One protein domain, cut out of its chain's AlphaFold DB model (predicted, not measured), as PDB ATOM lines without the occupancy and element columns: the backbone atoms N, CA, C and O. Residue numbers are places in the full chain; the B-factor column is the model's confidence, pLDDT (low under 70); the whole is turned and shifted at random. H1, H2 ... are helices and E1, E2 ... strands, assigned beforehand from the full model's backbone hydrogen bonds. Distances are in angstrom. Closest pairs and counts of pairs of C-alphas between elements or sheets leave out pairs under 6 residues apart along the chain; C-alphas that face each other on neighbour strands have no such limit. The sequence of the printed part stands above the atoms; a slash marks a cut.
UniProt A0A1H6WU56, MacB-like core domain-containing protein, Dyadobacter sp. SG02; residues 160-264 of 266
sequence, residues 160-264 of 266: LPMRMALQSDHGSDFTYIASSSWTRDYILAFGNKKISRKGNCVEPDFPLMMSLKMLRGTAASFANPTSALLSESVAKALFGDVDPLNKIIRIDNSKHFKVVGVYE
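This is residues 160 to 264 of the 266 residues of the protein "MacB-like core domain-containing protein" of Dyadobacter sp. SG02 (UniProt A0A1H6WU56). A strongly twisted, six-stranded sheet curls round the helix H3 and makes the body of the domain, while the helix H1 lies well away from that body at the end of a long unnamed stretch, residues 170 to 183. The body and this arm together make the longest axis, and residues 168 to 173 stick out free; the short helix H2 sits in the link between E2 and E3. The printed part has 105 residues with three named helices and six named strands, in the order H1, E1, E2, H2, E3, E4, H3, E5, E6. The sheet is branched and mixed, with one parallel pair, E4 and E6, and the class is mixed, helices and strands. The whole is compact, with a radius of gyration of the C-alphas of 14.9 A, yet its outline is elongated, spanning 48 by 26 by 18 A.

Begin in the sheet with E6, residues 255 to 263, the strand with three neighbours, which bends by 67 degrees at residue 260. On one side of it look for E5, residues 248 to 251, beside residues 255 to 258, and E3, residues 214 to 217, beside residues 261 to 263. On the other side you find E4, residues 227 to 231. E5 and E6 form a hairpin, antiparallel at 112 degrees, with N 249 and O 257 2.8 A apart, within hydrogen-bond range. E3 and E6 are antiparallel at 129 degrees, and N 215 and O 262 are within that range at 2.8 A. E4 and E6 are parallel at 47 degrees, with N 228 and O 258 at 2.8 A and N 263 and O 230 at 2.9 A. From E5 step across to E1, residues 184 to 190, antiparallel at 141 degrees, where N 189 and O 250 are 2.8 A apart. On the other side of E1 is the edge strand E2, residues 193 to 199; these two form a hairpin at 152 degrees, with N 186 and O 197 at 2.8 A. The sheet curls round H3, residues 232 to 239, which is on it: the closest C-alphas of H3 and E6 are Glu 232 and Tyr 263, 5.9 A apart, and those of H3 and E2 are Leu 238 and Lys 193, 6.4 A apart. H2, residues 206 to 209, is not on the sheet and is apart from H3. H1, residues 161 to 169, is not on the sheet and touches no helix. In H1 and H3 every O i to N i+4 pair is within hydrogen-bond range, while H2 is too short for such a pair.

Find C-alpha 255 at (239.098, 209.735, 159.897); from there E6 runs 21.6 A to C-alpha 263 at (238.339, 188.483, 163.709). E1 covers 19.3 A and E2 17.7 A, E4 13.8 A, E5 9.7 A and E3 6.7 A. For the helices, look for C-alpha 161 at (219.560, 207.847, 176.618), where H1 begins its 12.1 A; H3 measures 10.4 A and H2 5.0 A.

The two C-alphas farthest apart are those of Asp 169 and Asn 192, 48.6 A. The printed part runs from 160 to 264 and has no cut. The link from H1 to E1, with 14 residues, is long; that from E4 to H3 is tight, with 0 residues between them. The mean pLDDT of the printed part is 91.6, and no printed residue is under 70.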
ATOM      1  N   LEU A 160     219.410 207.544 172.257       83.88
ATOM      2  CA  LEU A 160     220.709 207.370 172.920       83.88
ATOM      3  C   LEU A 160     220.631 207.266 174.466       83.88
ATOM      4  O   LEU A 160     221.350 206.438 175.029       83.88
ATOM      5  N   PRO A 161     219.747 208.009 175.174       88.94
ATOM      6  CA  PRO A 161     219.560 207.847 176.618       88.94
ATOM      7  C   PRO A 161     219.092 206.453 177.062       88.94
ATOM      8  O   PRO A 161     219.320 206.096 178.212       88.94
ATOM      9  N   MET A 162     218.500 205.646 176.168       88.62
ATOM     10  CA  MET A 162     218.047 204.282 176.472       88.62
ATOM     11  C   MET A 162     219.180 203.418 177.025       88.62
ATOM     12  O   MET A 162     218.990 202.691 177.992       88.62
ATOM     13  N   ARG A 163     220.382 203.533 176.447       89.19
ATOM     14  CA  ARG A 163     221.555 202.800 176.933       89.19
ATOM     15  C   ARG A 163     221.875 203.161 178.387       89.19
ATOM     16  O   ARG A 163     222.154 202.275 179.186       89.19
ATOM     17  N   MET A 164     221.843 204.452 178.720       88.75
ATOM     18  CA  MET A 164     222.145 204.932 180.072       88.75
ATOM     19  C   MET A 164     221.073 204.503 181.075       88.75
ATOM     20  O   MET A 164     221.421 204.075 182.169       88.75
ATOM     21  N   ALA A 165     219.797 204.554 180.684       91.38
ATOM     22  CA  ALA A 165     218.690 204.085 181.513       91.38
ATOM     23  C   ALA A 165     218.796 202.581 181.808       91.38
ATOM     24  O   ALA A 165     218.746 202.184 182.964       91.38
ATOM     25  N   LEU A 166     219.055 201.745 180.793       90.94
ATOM     26  CA  LEU A 166     219.246 200.301 180.989       90.94
ATOM     27  C   LEU A 166     220.417 199.989 181.921       90.94
ATOM     28  O   LEU A 166     220.324 199.087 182.745       90.94
ATOM     29  N   GLN A 167     221.510 200.740 181.810       89.62
ATOM     30  CA  GLN A 167     222.670 200.548 182.674       89.62
ATOM     31  C   GLN A 167     222.419 201.004 184.119       89.62
ATOM     32  O   GLN A 167     222.921 200.370 185.042       89.62
ATOM     33  N   SER A 168     221.653 202.079 184.315       92.75
ATOM     34  CA  SER A 168     221.271 202.593 185.636       92.75
ATOM     35  C   SER A 168     220.271 201.675 186.338       92.75
ATOM     36  O   SER A 168     220.496 201.259 187.470       92.75
ATOM     37  N   ASP A 169     219.184 201.341 185.648       93.25
ATOM     38  CA  ASP A 169     217.998 200.749 186.272       93.25
ATOM     39  C   ASP A 169     218.049 199.214 186.251       93.25
ATOM     40  O   ASP A 169     217.473 198.562 187.118       93.25
ATOM     41  N   HIS A 170     218.775 198.637 185.285       90.62
ATOM     42  CA  HIS A 170     218.865 197.192 185.041       90.62
ATOM     43  C   HIS A 170     220.307 196.692 184.869       90.62
ATOM     44  O   HIS A 170     220.538 195.593 184.365       90.62
ATOM     45  N   GLY A 171     221.311 197.474 185.281       87.00
ATOM     46  CA  GLY A 171     222.720 197.120 185.084       87.00
ATOM     47  C   GLY A 171     223.138 195.798 185.741       87.00
ATOM     48  O   GLY A 171     224.049 195.140 185.246       87.00
ATOM     49  N   SER A 172     222.465 195.374 186.816       91.31
ATOM     50  CA  SER A 172     222.703 194.079 187.472       91.31
ATOM     51  C   SER A 172     222.228 192.877 186.658       91.31
ATOM     52  O   SER A 172     222.721 191.769 186.867       91.31
ATOM     53  N   ASP A 173     221.282 193.086 185.745       91.12
ATOM     54  CA  ASP A 173     220.613 192.012 185.009       91.12
ATOM     55  C   ASP A 173     221.386 191.634 183.733       91.12
ATOM     56  O   ASP A 173     221.212 190.540 183.189       91.12
ATOM     57  N   PHE A 174     222.277 192.516 183.266       90.81
ATOM     58  CA  PHE A 174     223.021 192.357 182.019       90.81
ATOM     59  C   PHE A 174     224.533 192.375 182.249       90.81
ATOM     60  O   PHE A 174     225.085 193.313 182.811       90.81
ATOM     61  N   THR A 175     225.238 191.364 181.733       91.00
ATOM     62  CA  THR A 175     226.713 191.329 181.771       91.00
ATOM     63  C   THR A 175     227.344 192.387 180.862       91.00
ATOM     64  O   THR A 175     228.384 192.941 181.199       91.00
ATOM     65  N   TYR A 176     226.722 192.654 179.712       90.69
ATOM     66  CA  TYR A 176     227.175 193.638 178.735       90.69
ATOM     67  C   TYR A 176     225.974 194.408 178.191       90.69
ATOM     68  O   TYR A 176     224.933 193.814 177.906       90.69
ATOM     69  N   ILE A 177     226.139 195.716 178.005       91.50
ATOM     70  CA  ILE A 177     225.160 196.585 177.348       91.50
ATOM     71  C   ILE A 177     225.936 197.422 176.339       91.50
ATOM     72  O   ILE A 177     226.805 198.198 176.724       91.50
ATOM     73  N   ALA A 178     225.630 197.269 175.052       91.06
ATOM     74  CA  ALA A 178     226.343 197.975 173.997       91.06
ATOM     75  C   ALA A 178     225.389 198.557 172.952       91.06
ATOM     76  O   ALA A 178     224.444 197.907 172.504       91.06
ATOM     77  N   SER A 179     225.681 199.781 172.522       91.75
ATOM     78  CA  SER A 179     225.032 200.425 171.383       91.75
ATOM     79  C   SER A 179     225.817 200.197 170.094       91.75
ATOM     80  O   SER A 179     227.048 200.150 170.081       91.75
ATOM     81  N   SER A 180     225.087 200.100 168.984       92.69
ATOM     82  CA  SER A 180     225.641 200.039 167.631       92.69
ATOM     83  C   SER A 180     224.994 201.110 166.766       92.69
ATOM     84  O   SER A 180     223.784 201.330 166.828       92.69
ATOM     85  N   SER A 181     225.784 201.724 165.890       92.44
ATOM     86  CA  SER A 181     225.254 202.502 164.776       92.44
ATOM     87  C   SER A 181     224.555 201.601 163.757       92.44
ATOM     88  O   SER A 181     224.679 200.374 163.784       92.44
ATOM     89  N   TRP A 182     223.894 202.231 162.789       91.94
ATOM     90  CA  TRP A 182     223.469 201.568 161.562       91.94
ATOM     91  C   TRP A 182     224.655 200.974 160.806       91.94
ATOM     92  O   TRP A 182     225.749 201.551 160.799       91.94
ATOM     93  N   THR A 183     224.396 199.852 160.140       93.94
ATOM     94  CA  THR A 183     225.306 199.293 159.146       93.94
ATOM     95  C   THR A 183     225.279 200.164 157.904       93.94
ATOM     96  O   THR A 183     224.227 200.348 157.292       93.94
ATOM     97  N   ARG A 184     226.439 200.701 157.534       94.06
ATOM     98  CA  ARG A 184     226.610 201.520 156.332       94.06
ATOM     99  C   ARG A 184     227.913 201.184 155.630       94.06
ATOM    100  O   ARG A 184     228.811 200.603 156.235       94.06
ATOM    101  N   ASP A 185     227.997 201.557 154.363       94.81
ATOM    102  CA  ASP A 185     229.228 201.452 153.594       94.81
ATOM    103  C   ASP A 185     230.241 202.505 154.055       94.81
ATOM    104  O   ASP A 185     229.913 203.680 154.224       94.81
ATOM    105  N   TYR A 186     231.474 202.056 154.250       94.06
ATOM    106  CA  TYR A 186     232.630 202.863 154.598       94.06
ATOM    107  C   TYR A 186     233.722 202.662 153.557       94.06
ATOM    108  O   TYR A 186     234.011 201.534 153.144       94.06
ATOM    109  N   ILE A 187     234.388 203.751 153.179       95.25
ATOM    110  CA  ILE A 187     235.569 203.670 152.321       95.25
ATOM    111  C   ILE A 187     236.796 203.523 153.215       95.25
ATOM    112  O   ILE A 187     237.204 204.472 153.885       95.25
ATOM    113  N   LEU A 188     237.399 202.338 153.199       95.62
ATOM    114  CA  LEU A 188     238.630 202.024 153.914       95.62
ATOM    115  C   LEU A 188     239.826 202.233 152.988       95.62
ATOM    116  O   LEU A 188     239.852 201.721 151.868       95.62
ATOM    117  N   ALA A 189     240.829 202.969 153.456       95.00
ATOM    118  CA  ALA A 189     242.032 203.270 152.697       95.00
ATOM    119  C   ALA A 189     243.305 202.996 153.506       95.00
ATOM    120  O   ALA A 189     243.421 203.400 154.665       95.00
ATOM    121  N   PHE A 190     244.283 202.368 152.855       93.81
ATOM    122  CA  PHE A 190     245.624 202.134 153.382       93.81
ATOM    123  C   PHE A 190     246.644 202.256 152.241       93.81
ATOM    124  O   PHE A 190     246.591 201.507 151.263       93.81
ATOM    125  N   GLY A 191     247.547 203.238 152.330       88.56
ATOM    126  CA  GLY A 191     248.430 203.600 151.218       88.56
ATOM    127  C   GLY A 191     247.630 203.930 149.949       88.56
ATOM    128  O   GLY A 191     246.738 204.778 149.978       88.56
ATOM    129  N   ASN A 192     247.918 203.216 148.857       88.31
ATOM    130  CA  ASN A 192     247.221 203.368 147.573       88.31
ATOM    131  C   ASN A 192     245.973 202.477 147.429       88.31
ATOM    132  O   ASN A 192     245.219 202.644 146.473       88.31
ATOM    133  N   LYS A 193     245.731 201.539 148.355       92.12
ATOM    134  CA  LYS A 193     244.561 200.653 148.301       92.12
ATOM    135  C   LYS A 193     243.351 201.329 148.937       92.12
ATOM    136  O   LYS A 193     243.445 201.886 150.032       92.12
ATOM    137  N   LYS A 194     242.206 201.249 148.254       94.50
ATOM    138  CA  LYS A 194     240.905 201.731 148.730       94.50
ATOM    139  C   LYS A 194     239.842 200.679 148.451       94.50
ATOM    140  O   LYS A 194     239.745 200.202 147.325       94.50
ATOM    141  N   ILE A 195     239.049 200.338 149.459       95.12
ATOM    142  CA  ILE A 195     237.947 199.380 149.342       95.12
ATOM    143  C   ILE A 195     236.702 199.938 150.027       95.12
ATOM    144  O   ILE A 195     236.806 200.602 151.054       95.12
ATOM    145  N   SER A 196     235.528 199.655 149.467       95.31
ATOM    146  CA  SER A 196     234.247 199.941 150.118       95.31
ATOM    147  C   SER A 196     233.757 198.692 150.843       95.31
ATOM    148  O   SER A 196     233.706 197.611 150.241       95.31
ATOM    149  N   ARG A 197     233.447 198.811 152.134       95.19
ATOM    150  CA  ARG A 197     232.942 197.710 152.964       95.19
ATOM    151  C   ARG A 197     231.896 198.209 153.945       95.19
ATOM    152  O   ARG A 197     232.018 199.305 154.482       95.19
ATOM    153  N   LYS A 198     230.899 197.367 154.210       95.38
ATOM    154  CA  LYS A 198     229.913 197.620 155.259       95.38
ATOM    155  C   LYS A 198     230.557 197.482 156.631       95.38
ATOM    156  O   LYS A 198     231.377 196.595 156.847       95.38
ATOM    157  N   GLY A 199     230.157 198.345 157.552       93.62
ATOM    158  CA  GLY A 199     230.592 198.282 158.938       93.62
ATOM    159  C   GLY A 199     229.680 199.072 159.863       93.62
ATOM    160  O   GLY A 199     228.773 199.787 159.420       93.62
ATOM    161  N   ASN A 200     229.960 198.957 161.158       94.12
ATOM    162  CA  ASN A 200     229.226 199.613 162.231       94.12
ATOM    163  C   ASN A 200     230.221 200.272 163.192       94.12
ATOM    164  O   ASN A 200     231.320 199.762 163.404       94.12
ATOM    165  N   CYS A 201     229.815 201.380 163.806       91.88
ATOM    166  CA  CYS A 201     230.464 201.878 165.012       91.88
ATOM    167  C   CYS A 201     229.766 201.245 166.211       91.88
ATOM    168  O   CYS A 201     228.541 201.328 166.313       91.88
ATOM    169  N   VAL A 202     230.532 200.631 167.103       92.75
ATOM    170  CA  VAL A 202     230.006 199.921 168.272       92.75
ATOM    171  C   VAL A 202     230.769 200.332 169.523       92.75
ATOM    172  O   VAL A 202     231.894 200.828 169.432       92.75
ATOM    173  N   GLU A 203     230.150 200.145 170.682       91.50
ATOM    174  CA  GLU A 203     230.796 200.374 171.975       91.50
ATOM    175  C   GLU A 203     231.789 199.249 172.345       91.50
ATOM    176  O   GLU A 203     231.695 198.148 171.793       91.50
ATOM    177  N   PRO A 204     232.738 199.506 173.271       89.94
ATOM    178  CA  PRO A 204     233.822 198.578 173.613       89.94
ATOM    179  C   PRO A 204     233.391 197.169 174.031       89.94
ATOM    180  O   PRO A 204     234.101 196.205 173.752       89.94
ATOM    181  N   ASP A 205     232.219 197.036 174.653       90.12
ATOM    182  CA  ASP A 205     231.704 195.752 175.139       90.12
ATOM    183  C   ASP A 205     231.117 194.876 174.020       90.12
ATOM    184  O   ASP A 205     230.966 193.665 174.183       90.12
ATOM    185  N   PHE A 206     230.809 195.454 172.852       91.88
ATOM    186  CA  PHE A 206     230.124 194.750 171.766       91.88
ATOM    187  C   PHE A 206     230.890 193.523 171.234       91.88
ATOM    188  O   PHE A 206     230.277 192.461 171.106       91.88
ATOM    189  N   PRO A 207     232.209 193.589 170.949       91.69
ATOM    190  CA  PRO A 207     232.964 192.425 170.481       91.69
ATOM    191  C   PRO A 207     232.974 191.264 171.485       91.69
ATOM    192  O   PRO A 207     232.965 190.101 171.078       91.69
ATOM    193  N   LEU A 208     232.977 191.575 172.789       90.06
ATOM    194  CA  LEU A 208     232.932 190.588 173.872       90.06
ATOM    195  C   LEU A 208     231.531 189.982 174.003       90.06
ATOM    196  O   LEU A 208     231.400 188.760 174.057       90.06
ATOM    197  N   MET A 209     230.490 190.818 173.962       90.44
ATOM    198  CA  MET A 209     229.087 190.393 173.967       90.44
ATOM    199  C   MET A 209     228.783 189.441 172.803       90.44
ATOM    200  O   MET A 209     228.204 188.376 173.002       90.44
ATOM    201  N   MET A 210     229.257 189.776 171.599       90.56
ATOM    202  CA  MET A 210     229.113 188.944 170.400       90.56
ATOM    203  C   MET A 210     230.117 187.781 170.354       90.56
ATOM    204  O   MET A 210     230.114 187.008 169.405       90.56
ATOM    205  N   SER A 211     230.981 187.606 171.360       90.31
ATOM    206  CA  SER A 211     231.948 186.498 171.412       90.31
ATOM    207  C   SER A 211     232.772 186.347 170.120       90.31
ATOM    208  O   SER A 211     232.965 185.230 169.638       90.31
ATOM    209  N   LEU A 212     233.216 187.462 169.524       90.50
ATOM    210  CA  LEU A 212     233.937 187.426 168.249       90.50
ATOM    211  C   LEU A 212     235.231 186.616 168.384       90.50
ATOM    212  O   LEU A 212     236.059 186.870 169.263       90.50
ATOM    213  N   LYS A 213     235.426 185.652 167.483       91.50
ATOM    214  CA  LYS A 213     236.637 184.836 167.453       91.50
ATOM    215  C   LYS A 213     237.780 185.638 166.838       91.50
ATOM    216  O   LYS A 213     237.855 185.834 165.628       91.50
ATOM    217  N   MET A 214     238.679 186.113 167.691       92.69
ATOM    218  CA  MET A 214     239.843 186.893 167.278       92.69
ATOM    219  C   MET A 214     240.918 185.986 166.667       92.69
ATOM    220  O   MET A 214     241.373 185.042 167.310       92.69
ATOM    221  N   LEU A 215     241.358 186.299 165.448       93.19
ATOM    222  CA  LEU A 215     242.501 185.664 164.782       93.19
ATOM    223  C   LEU A 215     243.815 186.378 165.116       93.19
ATOM    224  O   LEU A 215     244.868 185.750 165.215       93.19
ATOM    225  N   ARG A 216     243.763 187.706 165.275       91.12
ATOM    226  CA  ARG A 216     244.904 188.545 165.661       91.12
ATOM    227  C   ARG A 216     244.463 189.622 166.643       91.12
ATOM    228  O   ARG A 216     243.397 190.211 166.479       91.12
ATOM    229  N   GLY A 217     245.325 189.940 167.605       89.00
ATOM    230  CA  GLY A 217     245.026 190.925 168.647       89.00
ATOM    231  C   GLY A 217     243.983 190.423 169.646       89.00
ATOM    232  O   GLY A 217     243.670 189.235 169.701       89.00
ATOM    233  N   THR A 218     243.455 191.333 170.462       85.25
ATOM    234  CA  THR A 218     242.481 191.006 171.510       85.25
ATOM    235  C   THR A 218     241.282 191.942 171.441       85.25
ATOM    236  O   THR A 218     241.437 193.145 171.230       85.25
ATOM    237  N   ALA A 219     240.080 191.404 171.665       78.94
ATOM    238  CA  ALA A 219     238.844 192.190 171.703       78.94
ATOM    239  C   ALA A 219     238.895 193.298 172.774       78.94
ATOM    240  O   ALA A 219     238.443 194.410 172.526       78.94
ATOM    241  N   ALA A 220     239.554 193.043 173.911       76.50
ATOM    242  CA  ALA A 220     239.768 194.027 174.976       76.50
ATOM    243  C   ALA A 220     240.584 195.265 174.539       76.50
ATOM    244  O   ALA A 220     240.488 196.318 175.162       76.50
ATOM    245  N   SER A 221     241.365 195.176 173.454       75.00
ATOM    246  CA  SER A 221     242.106 196.327 172.908       75.00
ATOM    247  C   SER A 221     241.202 197.338 172.179       75.00
ATOM    248  O   SER A 221     241.650 198.431 171.814       75.00
ATOM    249  N   PHE A 222     239.924 197.008 171.970       84.19
ATOM    250  CA  PHE A 222     238.906 197.874 171.372       84.19
ATOM    251  C   PHE A 222     238.291 198.851 172.400       84.19
ATOM    252  O   PHE A 222     237.087 199.050 172.458       84.19
ATOM    253  N   ALA A 223     239.124 199.475 173.235       81.00
ATOM    254  CA  ALA A 223     238.672 200.459 174.226       81.00
ATOM    255  C   ALA A 223     238.684 201.905 173.692       81.00
ATOM    256  O   ALA A 223     237.950 202.759 174.185       81.00
ATOM    257  N   ASN A 224     239.514 202.201 172.683       85.88
ATOM    258  CA  ASN A 224     239.668 203.565 172.177       85.88
ATOM    259  C   ASN A 224     238.643 203.888 171.074       85.88
ATOM    260  O   ASN A 224     238.467 203.078 170.161       85.88
ATOM    261  N   PRO A 225     238.064 205.105 171.050       85.94
ATOM    262  CA  PRO A 225     237.123 205.531 170.005       85.94
ATOM    263  C   PRO A 225     237.694 205.529 168.581       85.94
ATOM    264  O   PRO A 225     236.945 205.532 167.610       85.94
ATOM    265  N   THR A 226     239.022 205.557 168.449       90.75
ATOM    266  CA  THR A 226     239.755 205.514 167.176       90.75
ATOM    267  C   THR A 226     240.382 204.143 166.908       90.75
ATOM    268  O   THR A 226     241.286 204.024 166.083       90.75
ATOM    269  N   SER A 227     239.914 203.091 167.581       93.25
ATOM    270  CA  SER A 227     240.283 201.704 167.287       93.25
ATOM    271  C   SER A 227     239.345 201.085 166.248       93.25
ATOM    272  O   SER A 227     238.163 201.406 166.195       93.25
ATOM    273  N   ALA A 228     239.862 200.162 165.437       93.81
ATOM    274  CA  ALA A 228     239.085 199.381 164.479       93.81
ATOM    275  C   ALA A 228     239.391 197.884 164.608       93.81
ATOM    276  O   ALA A 228     240.548 197.479 164.756       93.81
ATOM    277  N   LEU A 229     238.339 197.073 164.510       94.81
ATOM    278  CA  LEU A 229     238.411 195.628 164.315       94.81
ATOM    279  C   LEU A 229     238.032 195.327 162.866       94.81
ATOM    280  O   LEU A 229     237.070 195.894 162.353       94.81
ATOM    281  N   LEU A 230     238.796 194.461 162.205       95.19
ATOM    282  CA  LEU A 230     238.556 194.072 160.814       95.19
ATOM    283  C   LEU A 230     238.239 192.584 160.737       95.19
ATOM    284  O   LEU A 230     238.832 191.796 161.467       95.19
ATOM    285  N   SER A 231     237.348 192.187 159.834       95.81
ATOM    286  CA  SER A 231     237.194 190.769 159.516       95.81
ATOM    287  C   SER A 231     238.395 190.280 158.698       95.81
ATOM    288  O   SER A 231     239.120 191.088 158.097       95.81
ATOM    289  N   GLU A 232     238.627 188.972 158.669       95.38
ATOM    290  CA  GLU A 232     239.750 188.367 157.952       95.38
ATOM    291  C   GLU A 232     239.768 188.763 156.469       95.38
ATOM    292  O   GLU A 232     240.785 189.257 155.966       95.38
ATOM    293  N   SER A 233     238.630 188.638 155.780       95.75
ATOM    294  CA  SER A 233     238.496 189.021 154.373       95.75
ATOM    295  C   SER A 233     238.799 190.502 154.121       95.75
ATOM    296  O   SER A 233     239.448 190.846 153.126       95.75
ATOM    297  N   VAL A 234     238.385 191.400 155.023       95.75
ATOM    298  CA  VAL A 234     238.645 192.844 154.909       95.75
ATOM    299  C   VAL A 234     240.115 193.159 155.158       95.75
ATOM    300  O   VAL A 234     240.716 193.922 154.395       95.75
ATOM    301  N   ALA A 235     240.715 192.554 156.184       95.56
ATOM    302  CA  ALA A 235     242.132 192.711 156.482       95.56
ATOM    303  C   ALA A 235     242.995 192.243 155.300       95.56
ATOM    304  O   ALA A 235     243.861 192.987 154.838       95.56
ATOM    305  N   LYS A 236     242.696 191.070 154.734       95.00
ATOM    306  CA  LYS A 236     243.399 190.529 153.564       95.00
ATOM    307  C   LYS A 236     243.220 191.403 152.322       95.00
ATOM    308  O   LYS A 236     244.185 191.666 151.609       95.00
ATOM    309  N   ALA A 237     242.012 191.910 152.071       94.62
ATOM    310  CA  ALA A 237     241.763 192.798 150.936       94.62
ATOM    311  C   ALA A 237     242.563 194.110 151.037       94.62
ATOM    312  O   ALA A 237     243.123 194.585 150.043       94.62
ATOM    313  N   LEU A 238     242.642 194.689 152.239       94.38
ATOM    314  CA  LEU A 238     243.281 195.984 152.457       94.38
ATOM    315  C   LEU A 238     244.810 195.885 152.575       94.38
ATOM    316  O   LEU A 238     245.519 196.697 151.982       94.38
ATOM    317  N   PHE A 239     245.323 194.880 153.287       94.31
ATOM    318  CA  PHE A 239     246.746 194.749 153.619       94.31
ATOM    319  C   PHE A 239     247.483 193.672 152.808       94.31
ATOM    320  O   PHE A 239     248.707 193.721 152.710       94.31
ATOM    321  N   GLY A 240     246.773 192.748 152.150       91.44
ATOM    322  CA  GLY A 240     247.391 191.567 151.540       91.44
ATOM    323  C   GLY A 240     247.989 190.666 152.619       91.44
ATOM    324  O   GLY A 240     247.310 190.344 153.590       91.44
ATOM    325  N   ASP A 241     249.266 190.321 152.469       89.56
ATOM    326  CA  ASP A 241     250.007 189.492 153.431       89.56
ATOM    327  C   ASP A 241     250.681 190.308 154.552       89.56
ATOM    328  O   ASP A 241     251.299 189.749 155.459       89.56
ATOM    329  N   VAL A 242     250.576 191.642 154.510       91.38
ATOM    330  CA  VAL A 242     251.150 192.527 155.533       91.38
ATOM    331  C   VAL A 242     250.349 192.422 156.828       91.38
ATOM    332  O   VAL A 242     249.120 192.414 156.802       91.38
ATOM    333  N   ASP A 243     251.036 192.401 157.974       92.88
ATOM    334  CA  ASP A 243     250.369 192.386 159.275       92.88
ATOM    335  C   ASP A 243     249.550 193.675 159.508       92.88
ATOM    336  O   ASP A 243     250.131 194.771 159.542       92.88
ATOM    337  N   PRO A 244     248.211 193.576 159.653       93.12
ATOM    338  CA  PRO A 244     247.349 194.739 159.810       93.12
ATOM    339  C   PRO A 244     247.411 195.337 161.219       93.12
ATOM    340  O   PRO A 244     246.984 196.476 161.408       93.12
ATOM    341  N   LEU A 245     247.928 194.612 162.217       93.69
ATOM    342  CA  LEU A 245     247.938 195.078 163.602       93.69
ATOM    343  C   LEU A 245     248.740 196.372 163.783       93.69
ATOM    344  O   LEU A 245     249.818 196.570 163.225       93.69
ATOM    345  N   ASN A 246     248.200 197.260 164.617       92.56
ATOM    346  CA  ASN A 246     248.749 198.575 164.944       92.56
ATOM    347  C   ASN A 246     248.912 199.536 163.754       92.56
ATOM    348  O   ASN A 246     249.452 200.630 163.933       92.56
ATOM    349  N   LYS A 247     248.430 199.179 162.561       93.81
ATOM    350  CA  LYS A 247     248.435 200.066 161.396       93.81
ATOM    351  C   LYS A 247     247.282 201.056 161.469       93.81
ATOM    352  O   LYS A 247     246.220 200.758 162.011       93.81
ATOM    353  N   ILE A 248     247.498 202.238 160.902       94.81
ATOM    354  CA  ILE A 248     246.470 203.272 160.794       94.81
ATOM    355  C   ILE A 248     245.811 203.151 159.425       94.81
ATOM    356  O   ILE A 248     246.478 203.262 158.397       94.81
ATOM    357  N   ILE A 249     244.500 202.949 159.422       95.00
ATOM    358  CA  ILE A 249     243.653 203.014 158.236       95.00
ATOM    359  C   ILE A 249     242.900 204.336 158.222       95.00
ATOM    360  O   ILE A 249     242.633 204.938 159.265       95.00
ATOM    361  N   ARG A 250     242.545 204.789 157.025       95.31
ATOM    362  CA  ARG A 250     241.708 205.968 156.843       95.31
ATOM    363  C   ARG A 250     240.307 205.544 156.430       95.31
ATOM    364  O   ARG A 250     240.157 204.816 155.454       95.31
ATOM    365  N   ILE A 251     239.310 206.022 157.159       93.75
ATOM    366  CA  ILE A 251     237.888 205.789 156.916       93.75
ATOM    367  C   ILE A 251     237.276 207.076 156.355       93.75
ATOM    368  O   ILE A 251     237.530 208.167 156.877       93.75
ATOM    369  N   ASP A 252     236.518 206.955 155.264       91.38
ATOM    370  CA  ASP A 252     235.831 208.053 154.564       91.38
ATOM    371  C   ASP A 252     236.746 209.254 154.290       91.38
ATOM    372  O   ASP A 252     236.391 210.421 154.472       91.38
ATOM    373  N   ASN A 253     237.984 208.944 153.891       84.25
ATOM    374  CA  ASN A 253     239.020 209.888 153.468       84.25
ATOM    375  C   ASN A 253     239.454 210.947 154.507       84.25
ATOM    376  O   ASN A 253     240.314 211.768 154.191       84.25
ATOM    377  N   SER A 254     238.926 210.906 155.734       87.00
ATOM    378  CA  SER A 254     239.119 211.953 156.751       87.00
ATOM    379  C   SER A 254     239.454 211.421 158.144       87.00
ATOM    380  O   SER A 254     240.202 212.065 158.872       87.00
ATOM    381  N   LYS A 255     238.943 210.248 158.530       92.25
ATOM    382  CA  LYS A 255     239.098 209.735 159.897       92.25
ATOM    383  C   LYS A 255     240.188 208.682 159.962       92.25
ATOM    384  O   LYS A 255     240.206 207.765 159.145       92.25
ATOM    385  N   HIS A 256     241.064 208.782 160.949       94.12
ATOM    386  CA  HIS A 256     242.163 207.842 161.148       94.12
ATOM    387  C   HIS A 256     241.836 206.878 162.282       94.12
ATOM    388  O   HIS A 256     241.542 207.307 163.395       94.12
ATOM    389  N   PHE A 257     241.903 205.582 161.986       94.31
ATOM    390  CA  PHE A 257     241.637 204.519 162.944       94.31
ATOM    391  C   PHE A 257     242.816 203.559 163.012       94.31
ATOM    392  O   PHE A 257     243.372 203.171 161.986       94.31
ATOM    393  N   LYS A 258     243.190 203.156 164.221       94.88
ATOM    394  CA  LYS A 258     244.216 202.147 164.459       94.88
ATOM    395  C   LYS A 258     243.574 200.764 164.458       94.88
ATOM    396  O   LYS A 258     242.645 200.511 165.218       94.88
ATOM    397  N   VAL A 259     244.089 199.853 163.646       95.25
ATOM    398  CA  VAL A 259     243.648 198.457 163.650       95.25
ATOM    399  C   VAL A 259     244.205 197.768 164.893       95.25
ATOM    400  O   VAL A 259     245.423 197.679 165.069       95.25
ATOM    401  N   VAL A 260     243.316 197.299 165.765       94.81
ATOM    402  CA  VAL A 260     243.678 196.658 167.044       94.81
ATOM    403  C   VAL A 260     243.416 195.157 167.063       94.81
ATOM    404  O   VAL A 260     243.895 194.461 167.955       94.81
ATOM    405  N   GLY A 261     242.703 194.640 166.064       94.00
ATOM    406  CA  GLY A 261     242.425 193.217 165.963       94.00
ATOM    407  C   GLY A 261     241.824 192.812 164.626       94.00
ATOM    408  O   GLY A 261     241.267 193.636 163.897       94.00
ATOM    409  N   VAL A 262     241.952 191.520 164.337       95.38
ATOM    410  CA  VAL A 262     241.314 190.850 163.204       95.38
ATOM    411  C   VAL A 262     240.500 189.680 163.733       95.38
ATOM    412  O   VAL A 262     241.027 188.899 164.527       95.38
ATOM    413  N   TYR A 263     239.245 189.562 163.314       94.69
ATOM    414  CA  TYR A 263     238.339 188.483 163.709       94.69
ATOM    415  C   TYR A 263     237.969 187.591 162.513       94.69
ATOM    416  O   TYR A 263     238.109 188.008 161.363       94.69
ATOM    417  N   GLU A 264     237.559 186.355 162.796       94.31
ATOM    418  CA  GLU A 264     237.084 185.388 161.796       94.31
ATOM    419  C   GLU A 264     235.852 185.939 161.063       94.31
ATOM    420  O   GLU A 264     235.015 186.602 161.673       94.31
TER     421      GLU A 264